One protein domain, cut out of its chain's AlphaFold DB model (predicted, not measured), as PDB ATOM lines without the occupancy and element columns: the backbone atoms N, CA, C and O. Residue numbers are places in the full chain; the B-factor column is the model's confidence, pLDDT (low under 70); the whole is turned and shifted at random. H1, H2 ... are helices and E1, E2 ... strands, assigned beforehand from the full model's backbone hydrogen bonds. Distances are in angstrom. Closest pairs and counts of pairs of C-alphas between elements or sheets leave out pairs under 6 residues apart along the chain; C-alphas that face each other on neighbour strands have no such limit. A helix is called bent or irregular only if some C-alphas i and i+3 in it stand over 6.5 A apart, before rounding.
ATOM      1  N   LYS A   2     -45.350 -52.442  29.653       89.06
ATOM      2  CA  LYS A   2     -45.491 -51.888  31.022       89.06
ATOM      3  C   LYS A   2     -44.572 -50.685  31.298       89.06
ATOM      4  O   LYS A   2     -45.065 -49.633  31.687       89.06
ATOM      5  N   ASP A   3     -43.281 -50.810  30.990       93.56
ATOM      6  CA  ASP A   3     -42.297 -49.735  31.209       93.56
ATOM      7  C   ASP A   3     -42.590 -48.467  30.397       93.56
ATOM      8  O   ASP A   3     -42.453 -47.365  30.910       93.56
ATOM      9  N   ILE A   4     -43.019 -48.612  29.138       96.19
ATOM     10  CA  ILE A   4     -43.332 -47.470  28.264       96.19
ATOM     11  C   ILE A   4     -44.519 -46.692  28.828       96.19
ATOM     12  O   ILE A   4     -44.434 -45.478  28.989       96.19
ATOM     13  N   LYS A   5     -45.589 -47.395  29.222       94.94
ATOM     14  CA  LYS A   5     -46.754 -46.769  29.861       94.94
ATOM     15  C   LYS A   5     -46.382 -46.085  31.179       94.94
ATOM     16  O   LYS A   5     -46.858 -44.987  31.440       94.94
ATOM     17  N   GLN A   6     -45.508 -46.701  31.979       95.50
ATOM     18  CA  GLN A   6     -45.000 -46.104  33.215       95.50
ATOM     19  C   GLN A   6     -44.220 -44.809  32.946       95.50
ATOM     20  O   GLN A   6     -44.443 -43.814  33.631       95.50
ATOM     21  N   ILE A   7     -43.319 -44.814  31.959       97.75
ATOM     22  CA  ILE A   7     -42.538 -43.630  31.577       97.75
ATOM     23  C   ILE A   7     -43.478 -42.523  31.093       97.75
ATOM     24  O   ILE A   7     -43.377 -41.404  31.578       97.75
ATOM     25  N   ILE A   8     -44.423 -42.830  30.198       97.44
ATOM     26  CA  ILE A   8     -45.399 -41.855  29.683       97.44
ATOM     27  C   ILE A   8     -46.237 -41.256  30.810       97.44
ATOM     28  O   ILE A   8     -46.377 -40.037  30.867       97.44
ATOM     29  N   GLY A   9     -46.766 -42.094  31.710       97.44
ATOM     30  CA  GLY A   9     -47.546 -41.639  32.861       97.44
ATOM     31  C   GLY A   9     -46.752 -40.661  33.722       97.44
ATOM     32  O   GLY A   9     -47.193 -39.539  33.939       97.44
ATOM     33  N   ALA A  10     -45.524 -41.028  34.091       97.31
ATOM     34  CA  ALA A  10     -44.674 -40.148  34.882       97.31
ATOM     35  C   ALA A  10     -44.319 -38.848  34.137       97.31
ATOM     36  O   ALA A  10     -44.377 -37.770  34.716       97.31
ATOM     37  N   LEU A  11     -43.982 -38.907  32.844       97.62
ATOM     38  CA  LEU A  11     -43.716 -37.696  32.062       97.62
ATOM     39  C   LEU A  11     -44.945 -36.782  32.010       97.62
ATOM     40  O   LEU A  11     -44.788 -35.566  32.091       97.62
ATOM     41  N   LYS A  12     -46.155 -37.341  31.918       97.25
ATOM     42  CA  LYS A  12     -47.401 -36.569  31.972       97.25
ATOM     43  C   LYS A  12     -47.557 -35.858  33.317       97.25
ATOM     44  O   LYS A  12     -47.791 -34.653  33.318       97.25
ATOM     45  N   ASP A  13     -47.346 -36.561  34.427       96.88
ATOM     46  CA  ASP A  13     -47.481 -36.009  35.786       96.88
ATOM     47  C   ASP A  13     -46.524 -34.833  36.045       96.88
ATOM     48  O   ASP A  13     -46.849 -33.896  36.774       96.88
ATOM     49  N   PHE A  14     -45.350 -34.843  35.407       95.56
ATOM     50  CA  PHE A  14     -44.360 -33.767  35.506       95.56
ATOM     51  C   PHE A  14     -44.462 -32.707  34.395       95.56
ATOM     52  O   PHE A  14     -43.592 -31.841  34.317       95.56
ATOM     53  N   ASN A  15     -45.509 -32.730  33.559       96.06
ATOM     54  CA  ASN A  15     -45.678 -31.838  32.398       96.06
ATOM     55  C   ASN A  15     -44.498 -31.889  31.407       96.06
ATOM     56  O   ASN A  15     -44.099 -30.885  30.822       96.06
ATOM     57  N   LEU A  16     -43.929 -33.081  31.239       97.00
ATOM     58  CA  LEU A  16     -42.827 -33.391  30.329       97.00
ATOM     59  C   LEU A  16     -43.260 -34.273  29.161       97.00
ATOM     60  O   LEU A  16     -42.405 -34.691  28.388       97.00
ATOM     61  N   LEU A  17     -44.542 -34.611  29.029       97.00
ATOM     62  CA  LEU A  17     -45.058 -35.330  27.868       97.00
ATOM     63  C   LEU A  17     -45.488 -34.326  26.792       97.00
ATOM     64  O   LEU A  17     -46.313 -33.454  27.046       97.00
ATOM     65  N   SER A  18     -44.951 -34.476  25.585       95.12
ATOM     66  CA  SER A  18     -45.270 -33.656  24.413       95.12
ATOM     67  C   SER A  18     -45.584 -34.549  23.210       95.12
ATOM     68  O   SER A  18     -45.194 -35.715  23.184       95.12
ATOM     69  N   ALA A  19     -46.219 -34.003  22.171       94.44
ATOM     70  CA  ALA A  19     -46.469 -34.740  20.925       94.44
ATOM     71  C   ALA A  19     -45.174 -35.200  20.222       94.44
ATOM     72  O   ALA A  19     -45.181 -36.161  19.460       94.44
ATOM     73  N   LYS A  20     -44.050 -34.525  20.496       95.31
ATOM     74  CA  LYS A  20     -42.728 -34.880  19.967       95.31
ATOM     75  C   LYS A  20     -41.980 -35.892  20.838       95.31
ATOM     76  O   LYS A  20     -40.864 -36.264  20.492       95.31
ATOM     77  N   THR A  21     -42.529 -36.300  21.982       97.62
ATOM     78  CA  THR A  21     -41.820 -37.176  22.919       97.62
ATOM     79  C   THR A  21     -41.534 -38.529  22.276       97.62
ATOM     80  O   THR A  21     -42.442 -39.196  21.781       97.62
ATOM     81  N   LEU A  22     -40.269 -38.944  22.340       98.12
ATOM     82  CA  LEU A  22     -39.814 -40.258  21.894       98.12
ATOM     83  C   LEU A  22     -39.223 -41.020  23.073       98.12
ATOM     84  O   LEU A  22     -38.501 -40.450  23.889       98.12
ATOM     85  N   ILE A  23     -39.492 -42.315  23.145       98.31
ATOM     86  CA  ILE A  23     -39.038 -43.186  24.226       98.31
ATOM     87  C   ILE A  23     -38.325 -44.376  23.603       98.31
ATOM     88  O   ILE A  23     -38.928 -45.143  22.862       98.31
ATOM     89  N   CYS A  24     -37.047 -44.551  23.914       97.88
ATOM     90  CA  CYS A  24     -36.288 -45.740  23.560       97.88
ATOM     91  C   CYS A  24     -36.337 -46.754  24.702       97.88
ATOM     92  O   CYS A  24     -36.068 -46.410  25.857       97.88
ATOM     93  N   LYS A  25     -36.622 -48.010  24.360       96.88
ATOM     94  CA  LYS A  25     -36.414 -49.178  25.212       96.88
ATOM     95  C   LYS A  25     -35.674 -50.247  24.416       96.88
ATOM     96  O   LYS A  25     -36.230 -50.809  23.480       96.88
ATOM     97  N   GLU A  26     -34.457 -50.563  24.848       94.19
ATOM     98  CA  GLU A  26     -33.626 -51.649  24.306       94.19
ATOM     99  C   GLU A  26     -33.496 -51.566  22.772       94.19
ATOM    100  O   GLU A  26     -33.600 -52.564  22.069       94.19
ATOM    101  N   GLY A  27     -33.310 -50.347  22.250       93.19
ATOM    102  CA  GLY A  27     -33.157 -50.070  20.818       93.19
ATOM    103  C   GLY A  27     -34.466 -49.831  20.058       93.19
ATOM    104  O   GLY A  27     -34.428 -49.248  18.980       93.19
ATOM    105  N   LYS A  28     -35.622 -50.199  20.622       96.94
ATOM    106  CA  LYS A  28     -36.938 -49.914  20.031       96.94
ATOM    107  C   LYS A  28     -37.446 -48.548  20.455       96.94
ATOM    108  O   LYS A  28     -37.358 -48.210  21.639       96.94
ATOM    109  N   VAL A  29     -38.017 -47.790  19.524       97.88
ATOM    110  CA  VAL A  29     -38.481 -46.422  19.778       97.88
ATOM    111  C   VAL A  29     -39.997 -46.350  19.718       97.88
ATOM    112  O   VAL A  29     -40.618 -46.908  18.825       97.88
ATOM    113  N   TYR A  30     -40.587 -45.650  20.679       98.19
ATOM    114  CA  TYR A  30     -42.021 -45.447  20.816       98.19
ATOM    115  C   TYR A  30     -42.322 -43.952  20.863       98.19
ATOM    116  O   TYR A  30     -41.557 -43.184  21.451       98.19
ATOM    117  N   ASN A  31     -43.436 -43.534  20.271       97.50
ATOM    118  CA  ASN A  31     -43.921 -42.159  20.370       97.50
ATOM    119  C   ASN A  31     -44.723 -41.919  21.670       97.50
ATOM    120  O   ASN A  31     -44.911 -42.823  22.493       97.50
ATOM    121  N   SER A  32     -45.243 -40.702  21.840       96.06
ATOM    122  CA  SER A  32     -46.070 -40.300  22.988       96.06
ATOM    123  C   SER A  32     -47.365 -41.107  23.158       96.06
ATOM    124  O   SER A  32     -47.934 -41.123  24.247       96.06
ATOM    125  N   GLU A  33     -47.826 -41.796  22.112       95.75
ATOM    126  CA  GLU A  33     -49.013 -42.663  22.120       95.75
ATOM    127  C   GLU A  33     -48.675 -44.137  22.402       95.75
ATOM    128  O   GLU A  33     -49.541 -45.003  22.308       95.75
ATOM    129  N   SER A  34     -47.427 -44.454  22.767       95.31
ATOM    130  CA  SER A  34     -46.924 -45.831  22.917       95.31
ATOM    131  C   SER A  34     -46.892 -46.658  21.623       95.31
ATOM    132  O   SER A  34     -46.790 -47.883  21.702       95.31
ATOM    133  N   LYS A  35     -46.968 -46.034  20.443       96.50
ATOM    134  CA  LYS A  35     -46.812 -46.732  19.157       96.50
ATOM    135  C   LYS A  35     -45.330 -46.836  18.812       96.50
ATOM    136  O   LYS A  35     -44.611 -45.844  18.930       96.50
ATOM    137  N   GLU A  36     -44.885 -48.029  18.425       97.38
ATOM    138  CA  GLU A  36     -43.518 -48.255  17.937       97.38
ATOM    139  C   GLU A  36     -43.322 -47.503  16.612       97.38
ATOM    140  O   GLU A  36     -44.226 -47.470  15.776       97.38
ATOM    141  N   ILE A  37     -42.168 -46.860  16.451       97.50
ATOM    142  CA  ILE A  37     -41.795 -46.101  15.257       97.50
ATOM    143  C   ILE A  37     -40.372 -46.459  14.831       97.50
ATOM    144  O   ILE A  37     -39.508 -46.741  15.665       97.50
ATOM    145  N   GLU A  38     -40.105 -46.379  13.531       96.56
ATOM    146  CA  GLU A  38     -38.763 -46.571  12.990       96.56
ATOM    147  C   GLU A  38     -37.991 -45.248  12.988       96.56
ATOM    148  O   GLU A  38     -38.390 -44.264  12.367       96.56
ATOM    149  N   THR A  39     -36.875 -45.200  13.719       95.25
ATOM    150  CA  THR A  39     -35.970 -44.046  13.723       95.25
ATOM    151  C   THR A  39     -34.587 -44.424  14.246       95.25
ATOM    152  O   THR A  39     -34.444 -45.237  15.159       95.25
ATOM    153  N   SER A  40     -33.547 -43.785  13.707       94.69
ATOM    154  CA  SER A  40     -32.154 -43.927  14.147       94.69
ATOM    155  C   SER A  40     -31.763 -42.933  15.248       94.69
ATOM    156  O   SER A  40     -30.604 -42.904  15.669       94.69
ATOM    157  N   PHE A  41     -32.705 -42.122  15.741       95.44
ATOM    158  CA  PHE A  41     -32.426 -41.012  16.657       95.44
ATOM    159  C   PHE A  41     -31.647 -41.432  17.918       95.44
ATOM    160  O   PHE A  41     -30.736 -40.729  18.342       95.44
ATOM    161  N   PHE A  42     -31.937 -42.608  18.482       96.62
ATOM    162  CA  PHE A  42     -31.252 -43.131  19.674       96.62
ATOM    163  C   PHE A  42     -30.137 -44.146  19.374       96.62
ATOM    164  O   PHE A  42     -29.645 -44.787  20.299       96.62
ATOM    165  N   SER A  43     -29.709 -44.289  18.116       94.38
ATOM    166  CA  SER A  43     -28.744 -45.317  17.673       94.38
ATOM    167  C   SER A  43     -27.405 -45.302  18.426       94.38
ATOM    168  O   SER A  43     -26.792 -46.347  18.620       94.38
ATOM    169  N   ASN A  44     -26.971 -44.134  18.906       95.75
ATOM    170  CA  ASN A  44     -25.718 -43.971  19.645       95.75
ATOM    171  C   ASN A  44     -25.860 -44.113  21.175       95.75
ATOM    172  O   ASN A  44     -24.865 -44.002  21.902       95.75
ATOM    173  N   ILE A  45     -27.072 -44.349  21.690       96.19
ATOM    174  CA  ILE A  45     -27.313 -44.535  23.123       96.19
ATOM    175  C   ILE A  45     -26.982 -45.971  23.529       96.19
ATOM    176  O   ILE A  45     -27.601 -46.927  23.080       96.19
ATOM    177  N   LYS A  46     -26.025 -46.120  24.452       93.94
ATOM    178  CA  LYS A  46     -25.557 -47.433  24.935       93.94
ATOM    179  C   LYS A  46     -26.319 -47.975  26.148       93.94
ATOM    180  O   LYS A  46     -25.999 -49.059  26.629       93.94
ATOM    181  N   VAL A  47     -27.260 -47.210  26.701       93.94
ATOM    182  CA  VAL A  47     -28.057 -47.633  27.864       93.94
ATOM    183  C   VAL A  47     -29.464 -48.070  27.439       93.94
ATOM    184  O   VAL A  47     -29.966 -47.568  26.438       93.94
ATOM    185  N   PRO A  48     -30.117 -48.978  28.188       95.38
ATOM    186  CA  PRO A  48     -31.398 -49.558  27.783       95.38
ATOM    187  C   PRO A  48     -32.553 -48.573  27.590       95.38
ATOM    188  O   PRO A  48     -33.474 -48.900  26.850       95.38
ATOM    189  N   PHE A  49     -32.550 -47.413  28.252       98.00
ATOM    190  CA  PHE A  49     -33.648 -46.453  28.165       98.00
ATOM    191  C   PHE A  49     -33.160 -45.065  27.769       98.00
ATOM    192  O   PHE A  49     -32.169 -44.563  28.305       98.00
ATOM    193  N   ALA A  50     -33.911 -44.413  26.889       98.38
ATOM    194  CA  ALA A  50     -33.756 -42.994  26.603       98.38
ATOM    195  C   ALA A  50     -35.118 -42.337  26.397       98.38
ATOM    196  O   ALA A  50     -36.074 -42.987  25.988       98.38
ATOM    197  N   VAL A  51     -35.196 -41.045  26.676       98.25
ATOM    198  CA  VAL A  51     -36.362 -40.210  26.410       98.25
ATOM    199  C   VAL A  51     -35.874 -38.954  25.721       98.25
ATOM    200  O   VAL A  51     -34.963 -38.301  26.217       98.25
ATOM    201  N   PHE A  52     -36.500 -38.608  24.609       98.06
ATOM    202  CA  PHE A  52     -36.474 -37.260  24.072       98.06
ATOM    203  C   PHE A  52     -37.767 -36.571  24.469       98.06
ATOM    204  O   PHE A  52     -38.844 -37.145  24.296       98.06
ATOM    205  N   SER A  53     -37.669 -35.356  24.993       97.38
ATOM    206  CA  SER A  53     -38.850 -34.546  25.242       97.38
ATOM    207  C   SER A  53     -38.567 -33.052  25.199       97.38
ATOM    208  O   SER A  53     -37.419 -32.612  25.153       97.38
ATOM    209  N   VAL A  54     -39.646 -32.274  25.225       95.31
ATOM    210  CA  VAL A  54     -39.631 -30.815  25.215       95.31
ATOM    211  C   VAL A  54     -40.366 -30.334  26.462       95.31
ATOM    212  O   VAL A  54     -41.588 -30.442  26.546       95.31
ATOM    213  N   GLY A  55     -39.615 -29.848  27.449       94.00
ATOM    214  CA  GLY A  55     -40.173 -29.180  28.624       94.00
ATOM    215  C   GLY A  55     -40.228 -27.667  28.422       94.00
ATOM    216  O   GLY A  55     -39.554 -27.123  27.545       94.00
ATOM    217  N   LYS A  56     -41.031 -26.971  29.231       94.19
ATOM    218  CA  LYS A  56     -41.217 -25.515  29.129       94.19
ATOM    219  C   LYS A  56     -39.892 -24.771  29.314       94.19
ATOM    220  O   LYS A  56     -39.508 -23.969  28.467       94.19
ATOM    221  N   TYR A  57     -39.204 -25.035  30.422       94.56
ATOM    222  CA  TYR A  57     -38.005 -24.298  30.808       94.56
ATOM    223  C   TYR A  57     -36.775 -24.779  30.052       94.56
ATOM    224  O   TYR A  57     -35.928 -23.964  29.703       94.56
ATOM    225  N   SER A  58     -36.671 -26.080  29.761       93.38
ATOM    226  CA  SER A  58     -35.616 -26.584  28.875       93.38
ATOM    227  C   SER A  58     -35.712 -25.958  27.486       93.38
ATOM    228  O   SER A  58     -34.691 -25.512  26.971       93.38
ATOM    229  N   HIS A  59     -36.913 -25.834  26.917       92.06
ATOM    230  CA  HIS A  59     -37.108 -25.145  25.642       92.06
ATOM    231  C   HIS A  59     -36.755 -23.650  25.713       92.06
ATOM    232  O   HIS A  59     -36.076 -23.131  24.831       92.06
ATOM    233  N   GLU A  60     -37.159 -22.958  26.778       91.50
ATOM    234  CA  GLU A  60     -36.831 -21.543  26.981       91.50
ATOM    235  C   GLU A  60     -35.320 -21.308  27.137       91.50
ATOM    236  O   GLU A  60     -34.753 -20.435  26.477       91.50
ATOM    237  N   TYR A  61     -34.651 -22.141  27.936       91.44
ATOM    238  CA  TYR A  61     -33.213 -22.067  28.189       91.44
ATOM    239  C   TYR A  61     -32.365 -22.329  26.937       91.44
ATOM    240  O   TYR A  61     -31.267 -21.790  26.798       91.44
ATOM    241  N   LEU A  62     -32.858 -23.135  25.992       88.12
ATOM    242  CA  LEU A  62     -32.129 -23.468  24.767       88.12
ATOM    243  C   LEU A  62     -31.782 -22.249  23.899       88.12
ATOM    244  O   LEU A  62     -30.838 -22.340  23.113       88.12
ATOM    245  N   LYS A  63     -32.457 -21.106  24.073       81.56
ATOM    246  CA  LYS A  63     -32.109 -19.836  23.406       81.56
ATOM    247  C   LYS A  63     -30.685 -19.364  23.728       81.56
ATOM    248  O   LYS A  63     -30.057 -18.702  22.911       81.56
ATOM    249  N   GLU A  64     -30.154 -19.769  24.877       74.50
ATOM    250  CA  GLU A  64     -28.846 -19.350  25.385       74.50
ATOM    251  C   GLU A  64     -27.680 -20.224  24.889       74.50
ATOM    252  O   GLU A  64     -26.521 -19.865  25.076       74.50
ATOM    253  N   ALA A  65     -27.952 -21.396  24.298       79.81
ATOM    254  CA  ALA A  65     -26.951 -22.363  23.822       79.81
ATOM    255  C   ALA A  65     -25.859 -22.769  24.849       79.81
ATOM    256  O   ALA A  65     -24.765 -23.205  24.466       79.81
ATOM    257  N   ARG A  66     -26.140 -22.667  26.155       90.00
ATOM    258  CA  ARG A  66     -25.200 -22.974  27.251       90.00
ATOM    259  C   ARG A  66     -25.501 -24.315  27.921       90.00
ATOM    260  O   ARG A  66     -26.628 -24.783  27.944       90.00
ATOM    261  N   ALA A  67     -24.464 -24.971  28.445       94.00
ATOM    262  CA  ALA A  67     -24.609 -26.243  29.155       94.00
ATOM    263  C   ALA A  67     -25.167 -26.035  30.570       94.00
ATOM    264  O   ALA A  67     -24.682 -25.161  31.288       94.00
ATOM    265  N   LEU A  68     -26.083 -26.905  31.002       95.31
ATOM    266  CA  LEU A  68     -26.626 -26.871  32.362       95.31
ATOM    267  C   LEU A  68     -25.589 -27.383  33.357       95.31
ATOM    268  O   LEU A  68     -25.055 -28.488  33.203       95.31
ATOM    269  N   ARG A  69     -25.332 -26.598  34.403       95.69
ATOM    270  CA  ARG A  69     -24.428 -26.963  35.497       95.69
ATOM    271  C   ARG A  69     -25.231 -27.326  36.749       95.69
ATOM    272  O   ARG A  69     -26.226 -26.670  37.032       95.69
ATOM    273  N   PRO A  70     -24.813 -28.342  37.518       95.88
ATOM    274  CA  PRO A  70     -25.474 -28.685  38.769       95.88
ATOM    275  C   PRO A  70     -25.393 -27.553  39.789       95.88
ATOM    276  O   PRO A  70     -24.305 -27.080  40.127       95.88
ATOM    277  N   SER A  71     -26.550 -27.173  40.314       94.25
ATOM    278  CA  SER A  71     -26.700 -26.323  41.499       94.25
ATOM    279  C   SER A  71     -27.309 -27.085  42.683       94.25
ATOM    280  O   SER A  71     -27.491 -26.513  43.749       94.25
ATOM    281  N   THR A  72     -27.631 -28.372  42.502       94.19
ATOM    282  CA  THR A  72     -28.230 -29.241  43.523       94.19
ATOM    283  C   THR A  72     -27.548 -30.600  43.562       94.19
ATOM    284  O   THR A  72     -27.036 -31.081  42.546       94.19
ATOM    285  N   ASP A  73     -27.593 -31.251  44.720       94.19
ATOM    286  CA  ASP A  73     -26.955 -32.549  44.919       94.19
ATOM    287  C   ASP A  73     -27.513 -33.622  43.979       94.19
ATOM    288  O   ASP A  73     -26.741 -34.357  43.362       94.19
ATOM    289  N   ASP A  74     -28.832 -33.653  43.774       93.62
ATOM    290  CA  ASP A  74     -29.485 -34.608  42.870       93.62
ATOM    291  C   ASP A  74     -28.991 -34.470  41.425       93.62
ATOM    292  O   ASP A  74     -28.708 -35.466  40.751       93.62
ATOM    293  N   SER A  75     -28.843 -33.232  40.936       95.31
ATOM    294  CA  SER A  75     -28.348 -32.981  39.578       95.31
ATOM    295  C   SER A  75     -26.867 -33.339  39.440       95.31
ATOM    296  O   SER A  75     -26.464 -33.902  38.419       95.31
ATOM    297  N   ALA A  76     -26.065 -33.105  40.482       95.75
ATOM    298  CA  ALA A  76     -24.665 -33.515  40.524       95.75
ATOM    299  C   ALA A  76     -24.519 -35.045  40.557       95.75
ATOM    300  O   ALA A  76     -23.709 -35.606  39.820       95.75
ATOM    301  N   MET A  77     -25.329 -35.738  41.358       94.50
ATOM    302  CA  MET A  77     -25.348 -37.201  41.418       94.50
ATOM    303  C   MET A  77     -25.794 -37.821  40.091       94.50
ATOM    304  O   MET A  77     -25.168 -38.776  39.623       94.50
ATOM    305  N   MET A  78     -26.821 -37.263  39.444       95.19
ATOM    306  CA  MET A  78     -27.356 -37.786  38.185       95.19
ATOM    307  C   MET A  78     -26.424 -37.529  36.993       95.19
ATOM    308  O   MET A  78     -26.127 -38.448  36.226       95.19
ATOM    309  N   PHE A  79     -25.925 -36.300  36.832       95.00
ATOM    310  CA  PHE A  79     -25.230 -35.877  35.607       95.00
ATOM    311  C   PHE A  79     -23.720 -35.685  35.765       95.00
ATOM    312  O   PHE A  79     -23.010 -35.524  34.769       95.00
ATOM    313  N   GLY A  80     -23.201 -35.686  36.993       93.44
ATOM    314  CA  GLY A  80     -21.831 -35.266  37.249       93.44
ATOM    315  C   GLY A  80     -21.666 -33.789  36.936       93.44
ATOM    316  O   GLY A  80     -22.387 -32.968  37.477       93.44
ATOM    317  N   GLY A  81     -20.710 -33.434  36.077       92.25
ATOM    318  CA  GLY A  81     -20.280 -32.040  35.932       92.25
ATOM    319  C   GLY A  81     -21.231 -31.109  35.176       92.25
ATOM    320  O   GLY A  81     -21.301 -29.930  35.516       92.25
ATOM    321  N   LYS A  82     -21.899 -31.583  34.115       94.75
ATOM    322  CA  LYS A  82     -22.826 -30.773  33.301       94.75
ATOM    323  C   LYS A  82     -23.654 -31.615  32.335       94.75
ATOM    324  O   LYS A  82     -23.170 -32.634  31.841       94.75
ATOM    325  N   VAL A  83     -24.829 -31.110  31.965       96.81
ATOM    326  CA  VAL A  83     -25.606 -31.580  30.806       96.81
ATOM    327  C   VAL A  83     -25.235 -30.709  29.607       96.81
ATOM    328  O   VAL A  83     -25.416 -29.492  29.621       96.81
ATOM    329  N   LYS A  84     -24.629 -31.318  28.583       95.56
ATOM    330  CA  LYS A  84     -24.112 -30.598  27.407       95.56
ATOM    331  C   LYS A  84     -25.246 -30.173  26.473       95.56
ATOM    332  O   LYS A  84     -26.261 -30.856  26.413       95.56
ATOM    333  N   VAL A  85     -25.015 -29.120  25.690       95.69
ATOM    334  CA  VAL A  85     -25.833 -28.780  24.515       95.69
ATOM    335  C   VAL A  85     -25.154 -29.335  23.268       95.69
ATOM    336  O   VAL A  85     -23.948 -29.146  23.092       95.69
ATOM    337  N   ILE A  86     -25.918 -29.995  22.404       93.75
ATOM    338  CA  ILE A  86     -25.496 -30.380  21.056       93.75
ATOM    339  C   ILE A  86     -26.282 -29.564  20.028       93.75
ATOM    340  O   ILE A  86     -27.468 -29.303  20.209       93.75
ATOM    341  N   LYS A  87     -25.612 -29.120  18.956       89.44
ATOM    342  CA  LYS A  87     -26.248 -28.327  17.887       89.44
ATOM    343  C   LYS A  87     -26.848 -29.199  16.786       89.44
ATOM    344  O   LYS A  87     -27.864 -28.847  16.207       89.44
ATOM    345  N   LYS A  88     -26.166 -30.300  16.466       82.56
ATOM    346  CA  LYS A  88     -26.520 -31.278  15.434       82.56
ATOM    347  C   LYS A  88     -25.968 -32.644  15.837       82.56
ATOM    348  O   LYS A  88     -25.017 -32.715  16.619       82.56
ATOM    349  N   GLY A  89     -26.525 -33.697  15.249       85.69
ATOM    350  CA  GLY A  89     -26.069 -35.072  15.422       85.69
ATOM    351  C   GLY A  89     -26.903 -35.875  16.416       85.69
ATOM    352  O   GLY A  89     -27.882 -35.391  16.978       85.69
ATOM    353  N   TYR A  90     -26.498 -37.126  16.602       89.88
ATOM    354  CA  TYR A  90     -27.223 -38.097  17.411       89.88
ATOM    355  C   TYR A  90     -26.755 -38.065  18.874       89.88
ATOM    356  O   TYR A  90     -25.542 -38.058  19.128       89.88
ATOM    357  N   PRO A  91     -27.680 -38.077  19.847       94.44
ATOM    358  CA  PRO A  91     -27.344 -38.083  21.262       94.44
ATOM    359  C   PRO A  91     -26.569 -39.351  21.649       94.44
ATOM    360  O   PRO A  91     -26.860 -40.450  21.187       94.44
ATOM    361  N   THR A  92     -25.590 -39.195  22.541       94.44
ATOM    362  CA  THR A  92     -24.823 -40.305  23.147       94.44
ATOM    363  C   THR A  92     -25.085 -40.442  24.652       94.44
ATOM    364  O   THR A  92     -24.880 -41.508  25.230       94.44
ATOM    365  N   THR A  93     -25.539 -39.363  25.301       95.81
ATOM    366  CA  THR A  93     -25.790 -39.258  26.747       95.81
ATOM    367  C   THR A  93     -26.918 -38.258  27.023       95.81
ATOM    368  O   THR A  93     -27.455 -37.661  26.091       95.81
ATOM    369  N   ASN A  94     -27.210 -37.997  28.307       97.06
ATOM    370  CA  ASN A  94     -28.027 -36.851  28.714       97.06
ATOM    371  C   ASN A  94     -27.509 -35.564  28.049       97.06
ATOM    372  O   ASN A  94     -26.319 -35.247  28.179       97.06
ATOM    373  N   CYS A  95     -28.370 -34.849  27.334       97.06
ATOM    374  CA  CYS A  95     -28.010 -33.613  26.646       97.06
ATOM    375  C   CYS A  95     -29.233 -32.745  26.340       97.06
ATOM    376  O   CYS A  95     -30.367 -33.208  26.334       97.06
ATOM    377  N   LEU A  96     -28.970 -31.476  26.071       96.88
ATOM    378  CA  LEU A  96     -29.883 -30.536  25.444       96.88
ATOM    379  C   LEU A  96     -29.611 -30.509  23.931       96.88
ATOM    380  O   LEU A  96     -28.453 -30.577  23.516       96.88
ATOM    381  N   ILE A  97     -30.651 -30.368  23.115       94.62
ATOM    382  CA  ILE A  97     -30.567 -30.235  21.655       94.62
ATOM    383  C   ILE A  97     -30.974 -28.815  21.285       94.62
ATOM    384  O   ILE A  97     -32.109 -28.411  21.532       94.62
ATOM    385  N   LEU A  98     -30.043 -28.055  20.706       92.25
ATOM    386  CA  LEU A  98     -30.245 -26.639  20.408       92.25
ATOM    387  C   LEU A  98     -31.490 -26.410  19.542       92.25
ATOM    388  O   LEU A  98     -31.564 -26.915  18.426       92.25
ATOM    389  N   GLY A  99     -32.434 -25.615  20.055       88.62
ATOM    390  CA  GLY A  99     -33.657 -25.235  19.344       88.62
ATOM    391  C   GLY A  99     -34.772 -26.285  19.328       88.62
ATOM    392  O   GLY A  99     -35.794 -26.038  18.697       88.62
ATOM    393  N   ASP A 100     -34.612 -27.423  20.010       91.00
ATOM    394  CA  ASP A 100     -35.620 -28.490  20.005       91.00
ATOM    395  C   ASP A 100     -36.056 -28.868  21.427       91.00
ATOM    396  O   ASP A 100     -37.042 -28.332  21.942       91.00
ATOM    397  N   GLY A 101     -35.290 -29.726  22.101       94.25
ATOM    398  CA  GLY A 101     -35.630 -30.260  23.420       94.25
ATOM    399  C   GLY A 101     -34.430 -30.869  24.132       94.25
ATOM    400  O   GLY A 101     -33.294 -30.420  23.978       94.25
ATOM    401  N   PHE A 102     -34.660 -31.910  24.920       97.00
ATOM    402  CA  PHE A 102     -33.610 -32.608  25.649       97.00
ATOM    403  C   PHE A 102     -33.711 -34.119  25.490       97.00
ATOM    404  O   PHE A 102     -34.778 -34.671  25.229       97.00
ATOM    405  N   VAL A 103     -32.581 -34.785  25.702       98.12
ATOM    406  CA  VAL A 103     -32.477 -36.235  25.805       98.12
ATOM    407  C   VAL A 103     -32.056 -36.597  27.218       98.12
ATOM    408  O   VAL A 103     -31.032 -36.123  27.712       98.12
ATOM    409  N   ALA A 104     -32.835 -37.467  27.847       98.19
ATOM    410  CA  ALA A 104     -32.520 -38.128  29.100       98.19
ATOM    411  C   ALA A 104     -32.224 -39.607  28.837       98.19
ATOM    412  O   ALA A 104     -32.861 -40.231  27.992       98.19
ATOM    413  N   VAL A 105     -31.263 -40.186  29.550       98.00
ATOM    414  CA  VAL A 105     -30.853 -41.588  29.389       98.00
ATOM    415  C   VAL A 105     -30.805 -42.286  30.743       98.00
ATOM    416  O   VAL A 105     -30.448 -41.673  31.748       98.00
ATOM    417  N   GLY A 106     -31.137 -43.576  30.778       95.44
ATOM    418  CA  GLY A 106     -31.183 -44.356  32.010       95.44
ATOM    419  C   GLY A 106     -31.059 -45.863  31.791       95.44
ATOM    420  O   GLY A 106     -31.202 -46.386  30.688       95.44
ATOM    421  N   ARG A 107     -30.764 -46.581  32.874       93.56
ATOM    422  CA  ARG A 107     -30.606 -48.043  32.915       93.56
ATOM    423  C   ARG A 107     -31.906 -48.773  33.223       93.56
ATOM    424  O   ARG A 107     -32.018 -49.955  32.918       93.56
ATOM    425  N   TYR A 108     -32.862 -48.077  33.827       93.44
ATOM    426  CA  TYR A 108     -34.193 -48.562  34.182       93.44
ATOM    427  C   TYR A 108     -35.214 -47.410  34.087       93.44
ATOM    428  O   TYR A 108     -34.807 -46.242  34.099       93.44
ATOM    429  N   PRO A 109     -36.531 -47.695  34.023       95.12
ATOM    430  CA  PRO A 109     -37.564 -46.683  33.764       95.12
ATOM    431  C   PRO A 109     -37.550 -45.500  34.741       95.12
ATOM    432  O   PRO A 109     -37.634 -44.345  34.333       95.12
ATOM    433  N   LYS A 110     -37.370 -45.766  36.040       94.19
ATOM    434  CA  LYS A 110     -37.304 -44.702  37.054       94.19
ATOM    435  C   LYS A 110     -36.094 -43.781  36.868       94.19
ATOM    436  O   LYS A 110     -36.207 -42.587  37.118       94.19
ATOM    437  N   GLU A 111     -34.950 -44.309  36.425       95.06
ATOM    438  CA  GLU A 111     -33.741 -43.500  36.220       95.06
ATOM    439  C   GLU A 111     -33.911 -42.525  35.058       95.06
ATOM    440  O   GLU A 111     -33.582 -41.352  35.204       95.06
ATOM    441  N   VAL A 112     -34.460 -42.984  33.927       97.62
ATOM    442  CA  VAL A 112     -34.652 -42.107  32.761       97.62
ATOM    443  C   VAL A 112     -35.683 -41.010  33.044       97.62
ATOM    444  O   VAL A 112     -35.482 -39.864  32.648       97.62
ATOM    445  N   VAL A 113     -36.738 -41.323  33.805       97.81
ATOM    446  CA  VAL A 113     -37.726 -40.336  34.266       97.81
ATOM    447  C   VAL A 113     -37.087 -39.332  35.227       97.81
ATOM    448  O   VAL A 113     -37.246 -38.128  35.045       97.81
ATOM    449  N   ALA A 114     -36.319 -39.799  36.217       96.88
ATOM    450  CA  ALA A 114     -35.617 -38.919  37.149       96.88
ATOM    451  C   ALA A 114     -34.634 -37.989  36.421       96.88
ATOM    452  O   ALA A 114     -34.589 -36.794  36.707       96.88
ATOM    453  N   ALA A 115     -33.892 -38.510  35.439       97.81
ATOM    454  CA  ALA A 115     -33.021 -37.711  34.590       97.81
ATOM    455  C   ALA A 115     -33.811 -36.649  33.802       97.81
ATOM    456  O   ALA A 115     -33.426 -35.484  33.816       97.81
ATOM    457  N   ALA A 116     -34.944 -36.999  33.188       98.25
ATOM    458  CA  ALA A 116     -35.785 -36.035  32.471       98.25
ATOM    459  C   ALA A 116     -36.282 -34.896  33.381       98.25
ATOM    460  O   ALA A 116     -36.153 -33.720  33.038       98.25
ATOM    461  N   ILE A 117     -36.769 -35.236  34.577       97.94
ATOM    462  CA  ILE A 117     -37.225 -34.259  35.578       97.94
ATOM    463  C   ILE A 117     -36.083 -33.341  36.008       97.94
ATOM    464  O   ILE A 117     -36.269 -32.130  36.125       97.94
ATOM    465  N   LEU A 118     -34.899 -33.901  36.264       97.81
ATOM    466  CA  LEU A 118     -33.757 -33.116  36.717       97.81
ATOM    467  C   LEU A 118     -33.234 -32.177  35.625       97.81
ATOM    468  O   LEU A 118     -32.881 -31.051  35.960       97.81
ATOM    469  N   VAL A 119     -33.241 -32.577  34.346       97.75
ATOM    470  CA  VAL A 119     -32.896 -31.664  33.238       97.75
ATOM    471  C   VAL A 119     -33.842 -30.463  33.212       97.75
ATOM    472  O   VAL A 119     -33.377 -29.323  33.191       97.75
ATOM    473  N   GLU A 120     -35.156 -30.695  33.278       97.12
ATOM    474  CA  GLU A 120     -36.139 -29.606  33.280       97.12
ATOM    475  C   GLU A 120     -35.999 -28.706  34.513       97.12
ATOM    476  O   GLU A 120     -36.042 -27.483  34.398       97.12
ATOM    477  N   LYS A 121     -35.786 -29.288  35.699       96.12
ATOM    478  CA  LYS A 121     -35.565 -28.516  36.930       96.12
ATOM    479  C   LYS A 121     -34.296 -27.671  36.859       96.12
ATOM    480  O   LYS A 121     -34.326 -26.523  37.283       96.12
ATOM    481  N   MET A 122     -33.200 -28.206  36.319       96.38
ATOM    482  CA  MET A 122     -31.970 -27.436  36.113       96.38
ATOM    483  C   MET A 122     -32.215 -26.255  35.169       96.38
ATOM    484  O   MET A 122     -31.822 -25.138  35.491       96.38
ATOM    485  N   ALA A 123     -32.907 -26.476  34.048       95.31
ATOM    486  CA  ALA A 123     -33.261 -25.398  33.127       95.31
ATOM    487  C   ALA A 123     -34.183 -24.358  33.780       95.31
ATOM    488  O   ALA A 123     -33.970 -23.159  33.628       95.31
ATOM    489  N   LYS A 124     -35.156 -24.800  34.586       94.75
ATOM    490  CA  LYS A 124     -36.019 -23.913  35.375       94.75
ATOM    491  C   LYS A 124     -35.213 -23.028  36.325       94.75
ATOM    492  O   LYS A 124     -35.499 -21.838  36.420       94.75
ATOM    493  N   THR A 125     -34.215 -23.590  37.007       94.56
ATOM    494  CA  THR A 125     -33.320 -22.829  37.890       94.56
ATOM    495  C   THR A 125     -32.530 -21.780  37.119       94.56
ATOM    496  O   THR A 125     -32.397 -20.666  37.602       94.56
ATOM    497  N   GLU A 126     -32.037 -22.095  35.923       93.50
ATOM    498  CA  GLU A 126     -31.327 -21.123  35.086       93.50
ATOM    499  C   GLU A 126     -32.231 -19.973  34.628       93.50
ATOM    500  O   GLU A 126     -31.870 -18.806  34.774       93.50
ATOM    501  N   VAL A 127     -33.421 -20.301  34.120       92.38
ATOM    502  CA  VAL A 127     -34.385 -19.314  33.615       92.38
ATOM    503  C   VAL A 127     -34.863 -18.404  34.747       92.38
ATOM    504  O   VAL A 127     -34.728 -17.187  34.663       92.38
ATOM    505  N   LEU A 128     -35.379 -18.981  35.836       92.25
ATOM    506  CA  LEU A 128     -36.011 -18.213  36.914       92.25
ATOM    507  C   LEU A 128     -35.009 -17.669  37.934       92.25
ATOM    508  O   LEU A 128     -35.229 -16.608  38.510       92.25
ATOM    509  N   GLY A 129     -33.914 -18.388  38.180       88.38
ATOM    510  CA  GLY A 129     -32.917 -18.007  39.181       88.38
ATOM    511  C   GLY A 129     -32.157 -16.743  38.798       88.38
ATOM    512  O   GLY A 129     -31.777 -15.988  39.687       88.38
ATOM    513  N   SER A 130     -32.013 -16.469  37.498       75.12
ATOM    514  CA  SER A 130     -31.380 -15.243  36.998       75.12
ATOM    515  C   SER A 130     -32.069 -13.962  37.493       75.12
ATOM    516  O   SER A 130     -31.391 -12.975  37.770       75.12
ATOM    517  N   ALA A 131     -33.391 -13.998  37.692       83.50
ATOM    518  CA  ALA A 131     -34.165 -12.876  38.221       83.50
ATOM    519  C   ALA A 131     -33.982 -12.669  39.736       83.50
ATOM    520  O   ALA A 131     -34.260 -11.588  40.247       83.50
ATOM    521  N   LEU A 132     -33.524 -13.696  40.460       85.75
ATOM    522  CA  LEU A 132     -33.332 -13.672  41.914       85.75
ATOM    523  C   LEU A 132     -31.880 -13.374  42.320       85.75
ATOM    524  O   LEU A 132     -31.611 -13.128  43.493       85.75
ATOM    525  N   GLY A 133     -30.940 -13.412  41.370       86.81
ATOM    526  CA  GLY A 133     -29.522 -13.154  41.599       86.81
ATOM    527  C   GLY A 133     -28.612 -14.206  40.963       86.81
ATOM    528  O   GLY A 133     -28.920 -14.806  39.934       86.81
ATOM    529  N   LYS A 134     -27.435 -14.416  41.563       87.75
ATOM    530  CA  LYS A 134     -26.427 -15.341  41.029       87.75
ATOM    531  C   LYS A 134     -26.701 -16.778  41.469       87.75
ATOM    532  O   LYS A 134     -26.785 -17.071  42.657       87.75
ATOM    533  N   ILE A 135     -26.733 -17.699  40.508       91.19
ATOM    534  CA  ILE A 135     -26.826 -19.135  40.787       91.19
ATOM    535  C   ILE A 135     -25.480 -19.643  41.322       91.19
ATOM    536  O   ILE A 135     -24.429 -19.468  40.698       91.19
ATOM    537  N   HIS A 136     -25.518 -20.307  42.476       92.06
ATOM    538  CA  HIS A 136     -24.361 -20.971  43.066       92.06
ATOM    539  C   HIS A 136     -24.278 -22.418  42.576       92.06
ATOM    540  O   HIS A 136     -25.090 -23.268  42.932       92.06
ATOM    541  N   TYR A 137     -23.280 -22.696  41.741       95.31
ATOM    542  CA  TYR A 137     -23.041 -24.035  41.209       95.31
ATOM    543  C   TYR A 137     -22.140 -24.857  42.123       95.31
ATOM    544  O   TYR A 137     -21.187 -24.339  42.708       95.31
ATOM    545  N   ILE A 138     -22.376 -26.166  42.148       95.25
ATOM    546  CA  ILE A 138     -21.522 -27.110  42.863       95.25
ATOM    547  C   ILE A 138     -20.153 -27.175  42.173       95.25
ATOM    548  O   ILE A 138     -20.031 -27.120  40.942       95.25
ATOM    549  N   ASN A 139     -19.095 -27.290  42.978       94.75
ATOM    550  CA  ASN A 139     -17.729 -27.400  42.485       94.75
ATOM    551  C   ASN A 139     -17.579 -28.606  41.521       94.75
ATOM    552  O   ASN A 139     -17.981 -29.719  41.869       94.75
ATOM    553  N   PRO A 140     -16.949 -28.442  40.338       93.38
ATOM    554  CA  PRO A 140     -16.799 -29.520  39.361       93.38
ATOM    555  C   PRO A 140     -16.123 -30.793  39.891       93.38
ATOM    556  O   PRO A 140     -16.497 -31.889  39.478       93.38
ATOM    557  N   LEU A 141     -15.149 -30.686  40.798       93.25
ATOM    558  CA  LEU A 141     -14.511 -31.853  41.409       93.25
ATOM    559  C   LEU A 141     -15.500 -32.612  42.298       93.25
ATOM    560  O   LEU A 141     -15.629 -33.830  42.177       93.25
ATOM    561  N   LEU A 142     -16.259 -31.883  43.119       94.50
ATOM    562  CA  LEU A 142     -17.268 -32.465  44.000       94.50
ATOM    563  C   LEU A 142     -18.380 -33.154  43.198       94.50
ATOM    564  O   LEU A 142     -18.705 -34.305  43.479       94.50
ATOM    565  N   THR A 143     -18.878 -32.528  42.125       95.50
ATOM    566  CA  THR A 143     -19.900 -33.155  41.262       95.50
ATOM    567  C   THR A 143     -19.442 -34.494  40.671       95.50
ATOM    568  O   THR A 143     -20.222 -35.444  40.600       95.50
ATOM    569  N   LYS A 144     -18.160 -34.622  40.291       93.06
ATOM    570  CA  LYS A 144     -17.592 -35.885  39.791       93.06
ATOM    571  C   LYS A 144     -17.577 -36.964  40.875       93.06
ATOM    572  O   LYS A 144     -17.916 -38.110  40.580       93.06
ATOM    573  N   ILE A 145     -17.209 -36.605  42.107       93.06
ATOM    574  CA  ILE A 145     -17.198 -37.527  43.251       93.06
ATOM    575  C   ILE A 145     -18.622 -38.006  43.549       93.06
ATOM    576  O   ILE A 145     -18.860 -39.211  43.620       93.06
ATOM    577  N   MET A 146     -19.583 -37.084  43.638       93.62
ATOM    578  CA  MET A 146     -20.993 -37.399  43.892       93.62
ATOM    579  C   MET A 146     -21.562 -38.346  42.831       93.62
ATOM    580  O   MET A 146     -22.169 -39.364  43.163       93.62
ATOM    581  N   HIS A 147     -21.294 -38.072  41.553       93.19
ATOM    582  CA  HIS A 147     -21.727 -38.930  40.454       93.19
ATOM    583  C   HIS A 147     -21.107 -40.331  40.502       93.19
ATOM    584  O   HIS A 147     -21.769 -41.332  40.211       93.19
ATOM    585  N   LEU A 148     -19.834 -40.430  40.893       90.75
ATOM    586  CA  LEU A 148     -19.157 -41.712  41.063       90.75
ATOM    587  C   LEU A 148     -19.784 -42.523  42.205       90.75
ATOM    588  O   LEU A 148     -20.046 -43.717  42.033       90.75
ATOM    589  N   VAL A 149     -20.074 -41.886  43.344       87.62
ATOM    590  CA  VAL A 149     -20.759 -42.523  44.480       87.62
ATOM    591  C   VAL A 149     -22.161 -42.987  44.082       87.62
ATOM    592  O   VAL A 149     -22.519 -44.139  44.346       87.62
ATOM    593  N   TYR A 150     -22.920 -42.144  43.375       86.31
ATOM    594  CA  TYR A 150     -24.240 -42.483  42.844       86.31
ATOM    595  C   TYR A 150     -24.199 -43.735  41.959       86.31
ATOM    596  O   TYR A 150     -24.954 -44.690  42.175       86.31
ATOM    597  N   LYS A 151     -23.262 -43.778  41.002       83.75
ATOM    598  CA  LYS A 151     -23.080 -44.924  40.103       83.75
ATOM    599  C   LYS A 151     -22.716 -46.209  40.842       83.75
ATOM    600  O   LYS A 151     -23.236 -47.261  40.474       83.75
ATOM    601  N   LYS A 152     -21.850 -46.134  41.859       79.88
ATOM    602  CA  LYS A 152     -21.380 -47.310  42.609       79.88
ATOM    603  C   LYS A 152     -22.421 -47.861  43.583       79.88
ATOM    604  O   LYS A 152     -22.574 -49.076  43.666       79.88
ATOM    605  N   ARG A 153     -23.095 -46.996  44.347       73.50
ATOM    606  CA  ARG A 153     -23.940 -47.414  45.480       73.50
ATOM    607  C   ARG A 153     -25.424 -47.430  45.148       73.50
ATOM    608  O   ARG A 153     -26.079 -48.450  45.337       73.50
ATOM    609  N   TYR A 154     -25.946 -46.314  44.657       64.56
ATOM    610  CA  TYR A 154     -27.389 -46.107  44.559       64.56
ATOM    611  C   TYR A 154     -27.962 -46.771  43.322       64.56
ATOM    612  O   TYR A 154     -28.865 -47.597  43.410       64.56
ATOM    613  N   SER A 155     -27.366 -46.496  42.167       67.69
ATOM    614  CA  SER A 155     -27.925 -47.039  40.939       67.69
ATOM    615  C   SER A 155     -27.699 -48.544  40.776       67.69
ATOM    616  O   SER A 155     -28.478 -49.218  40.109       67.69
ATOM    617  N   ARG A 156     -26.673 -49.110  41.424       72.56
ATOM    618  CA  ARG A 156     -26.499 -50.566  41.471       72.56
ATOM    619  C   ARG A 156     -27.670 -51.238  42.195       72.56
ATOM    620  O   ARG A 156     -28.258 -52.151  41.629       72.56
ATOM    621  N   ARG A 157     -28.044 -50.748  43.382       71.12
ATOM    622  CA  ARG A 157     -29.163 -51.290  44.174       71.12
ATOM    623  C   ARG A 157     -30.497 -51.180  43.440       71.12
ATOM    624  O   ARG A 157     -31.231 -52.156  43.357       71.12
ATOM    625  N   GLU A 158     -30.783 -50.017  42.864       76.38
ATOM    626  CA  GLU A 158     -32.020 -49.790  42.107       76.38
ATOM    627  C   GLU A 158     -32.086 -50.647  40.838       76.38
ATOM    628  O   GLU A 158     -33.129 -51.210  40.511       76.38
ATOM    629  N   ARG A 159     -30.954 -50.816  40.139       75.75
ATOM    630  CA  ARG A 159     -30.870 -51.731  38.998       75.75
ATOM    631  C   ARG A 159     -31.093 -53.179  39.429       75.75
ATOM    632  O   ARG A 159     -31.826 -53.887  38.751       75.75
ATOM    633  N   GLU A 160     -30.478 -53.622  40.523       78.81
ATOM    634  CA  GLU A 160     -30.680 -54.969  41.073       78.81
ATOM    635  C   GLU A 160     -32.150 -55.197  41.462       78.81
ATOM    636  O   GLU A 160     -32.709 -56.245  41.145       78.81
ATOM    637  N   ALA A 161     -32.807 -54.207  42.071       76.06
ATOM    638  CA  ALA A 161     -34.233 -54.265  42.393       76.06
ATOM    639  C   ALA A 161     -35.116 -54.334  41.134       76.06
ATOM    640  O   ALA A 161     -36.056 -55.126  41.076       76.06
ATOM    641  N   TYR A 162     -34.796 -53.551  40.101       79.62
ATOM    642  CA  TYR A 162     -35.500 -53.605  38.820       79.62
ATOM    643  C   TYR A 162     -35.332 -54.964  38.127       79.62
ATOM    644  O   TYR A 162     -36.307 -55.532  37.652       79.62
ATOM    645  N   VAL A 163     -34.118 -55.526  38.113       78.00
ATOM    646  CA  VAL A 163     -33.866 -56.851  37.520       78.00
ATOM    647  C   VAL A 163     -34.635 -57.950  38.256       78.00
ATOM    648  O   VAL A 163     -35.157 -58.843  37.605       78.00
ATOM    649  N   LYS A 164     -34.764 -57.875  39.587       75.25
ATOM    650  CA  LYS A 164     -35.543 -58.843  40.385       75.25
ATOM    651  C   LYS A 164     -37.061 -58.767  40.174       75.25
ATOM    652  O   LYS A 164     -37.761 -59.691  40.567       75.25
ATOM    653  N   THR A 165     -37.574 -57.659  39.642       70.88
ATOM    654  CA  THR A 165     -39.020 -57.395  39.496       70.88
ATOM    655  C   THR A 165     -39.506 -57.473  38.045       70.88
ATOM    656  O   THR A 165     -40.675 -57.176  37.778       70.88
TER     657      THR A 165
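Overview. This is residues 2 to 165 of the 166 residues of an uncharacterized protein of Erysipelotrichaceae bacterium (UniProt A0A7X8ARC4). A strongly twisted sheet of six strands has the long helix H4 and the shorter H1 over one face, with H2 packed on both H4 and the sheet. H3 packs on H4, and the first arm of the bent helix H5 crosses H3, so that H5 runs along the outside of the body. The 164 printed residues hold five named helices and six named strands, along the chain H1 E1 E2 E3 H2 H3 E4 E5 E6 H4 H5. The sheet is mixed, in the order E2 E1 E3 E6 E5 E4, and the class is mixed, helices and strands. The whole is compact, with a radius of gyration of the C-alphas of 15.3 A, and rounded, spanning 44 by 35 by 29 A.

Along the chain. H1 is residues 2 to 13, 16.7 A long, from C-alpha 2 at (-45.491, -51.888, 31.022). E1 is residues 22 to 25, E2 28 to 31 and E3 49 to 53, the last 13.3 A long. H2, residues 56 to 64, is neither bent nor irregular, but only just: C-alphas 60 and 63 are 6.2 A apart. H3 is residues 73 to 79, E4 84 to 86, E5 95 to 97 and E6 102 to 106, the last 13.6 A long. H4, residues 109 to 129, is 29.6 A long and begins at C-alpha 109 (-37.564, -46.683, 33.764). H5, residues 140 to 164, was assigned as one helix by its hydrogen bonds but is bent, with C-alphas 152 and 155 6.8 A apart; its arms are H5a, 140 to 152, 18.7 A, and H5b, 155 to 164, 14.1 A, ending at C-alpha 164 (-35.543, -58.843, 40.385).

Arrangement. E5 and E4 are parallel, with N 86 and O 96 2.8 A apart, within hydrogen-bond range. The other neighbours are antiparallel: N 23 and O 30 of the hairpin E1 and E2, N 24 and O 50 of E1 and E3, N 51 and O 104 of E3 and E6, and N 103 and O 95 of the hairpin E5 and E6 are each 2.8 A apart. E3, H2, H3 and E4 form a split strand-helix-strand unit, two strands running the same way with E6 and E5 between them, and its crossover is right-handed. H1, H2 and H4 on one face of the sheet make two layers, one of helices and one of strands. H4, the hub, has a height over the sheet of 9.3 A; the C-alphas of Gly 106 and Val 112, the closest of E6 and H4, are 4.2 A apart. With residues 109 to 113 alone H4 touches H1, closest at the C-alphas of Asp 3 and Pro 109, 6.2 A, at a shallow tilt of 19 degrees. With residues 119 to 127 alone it touches H2, closest at the C-alphas of Tyr 57 and Lys 124, 5.0 A, at a steep tilt of 59 degrees. With residues 115 to 122 alone it touches H3, closest at the C-alphas of Ser 75 and Leu 118, 6.1 A. H3 touches H5a about perpendicular, at 76 degrees, closest at the C-alphas of Met 77 and His 147, 4.1 A. H5b and H4 are near each other, with 8 pairs of C-alphas within 10 A. Every O i to N i+4 pair is within hydrogen-bond range in H1, H3, H4, H5a and H5b, and 3 of 5 are in H2.

Size, cuts and confidence. The C-alphas of Gly 133 and Lys 164, the two farthest apart, are 46.1 A apart. The printed part has no cut. The link from E2 to E3 is long, 17 residues, and residues 29 to 30 of E2 pair antiparallel with residues 36 to 37 in it. The mean pLDDT of the printed part is 92.4, and residues 154 to 155 are under 70.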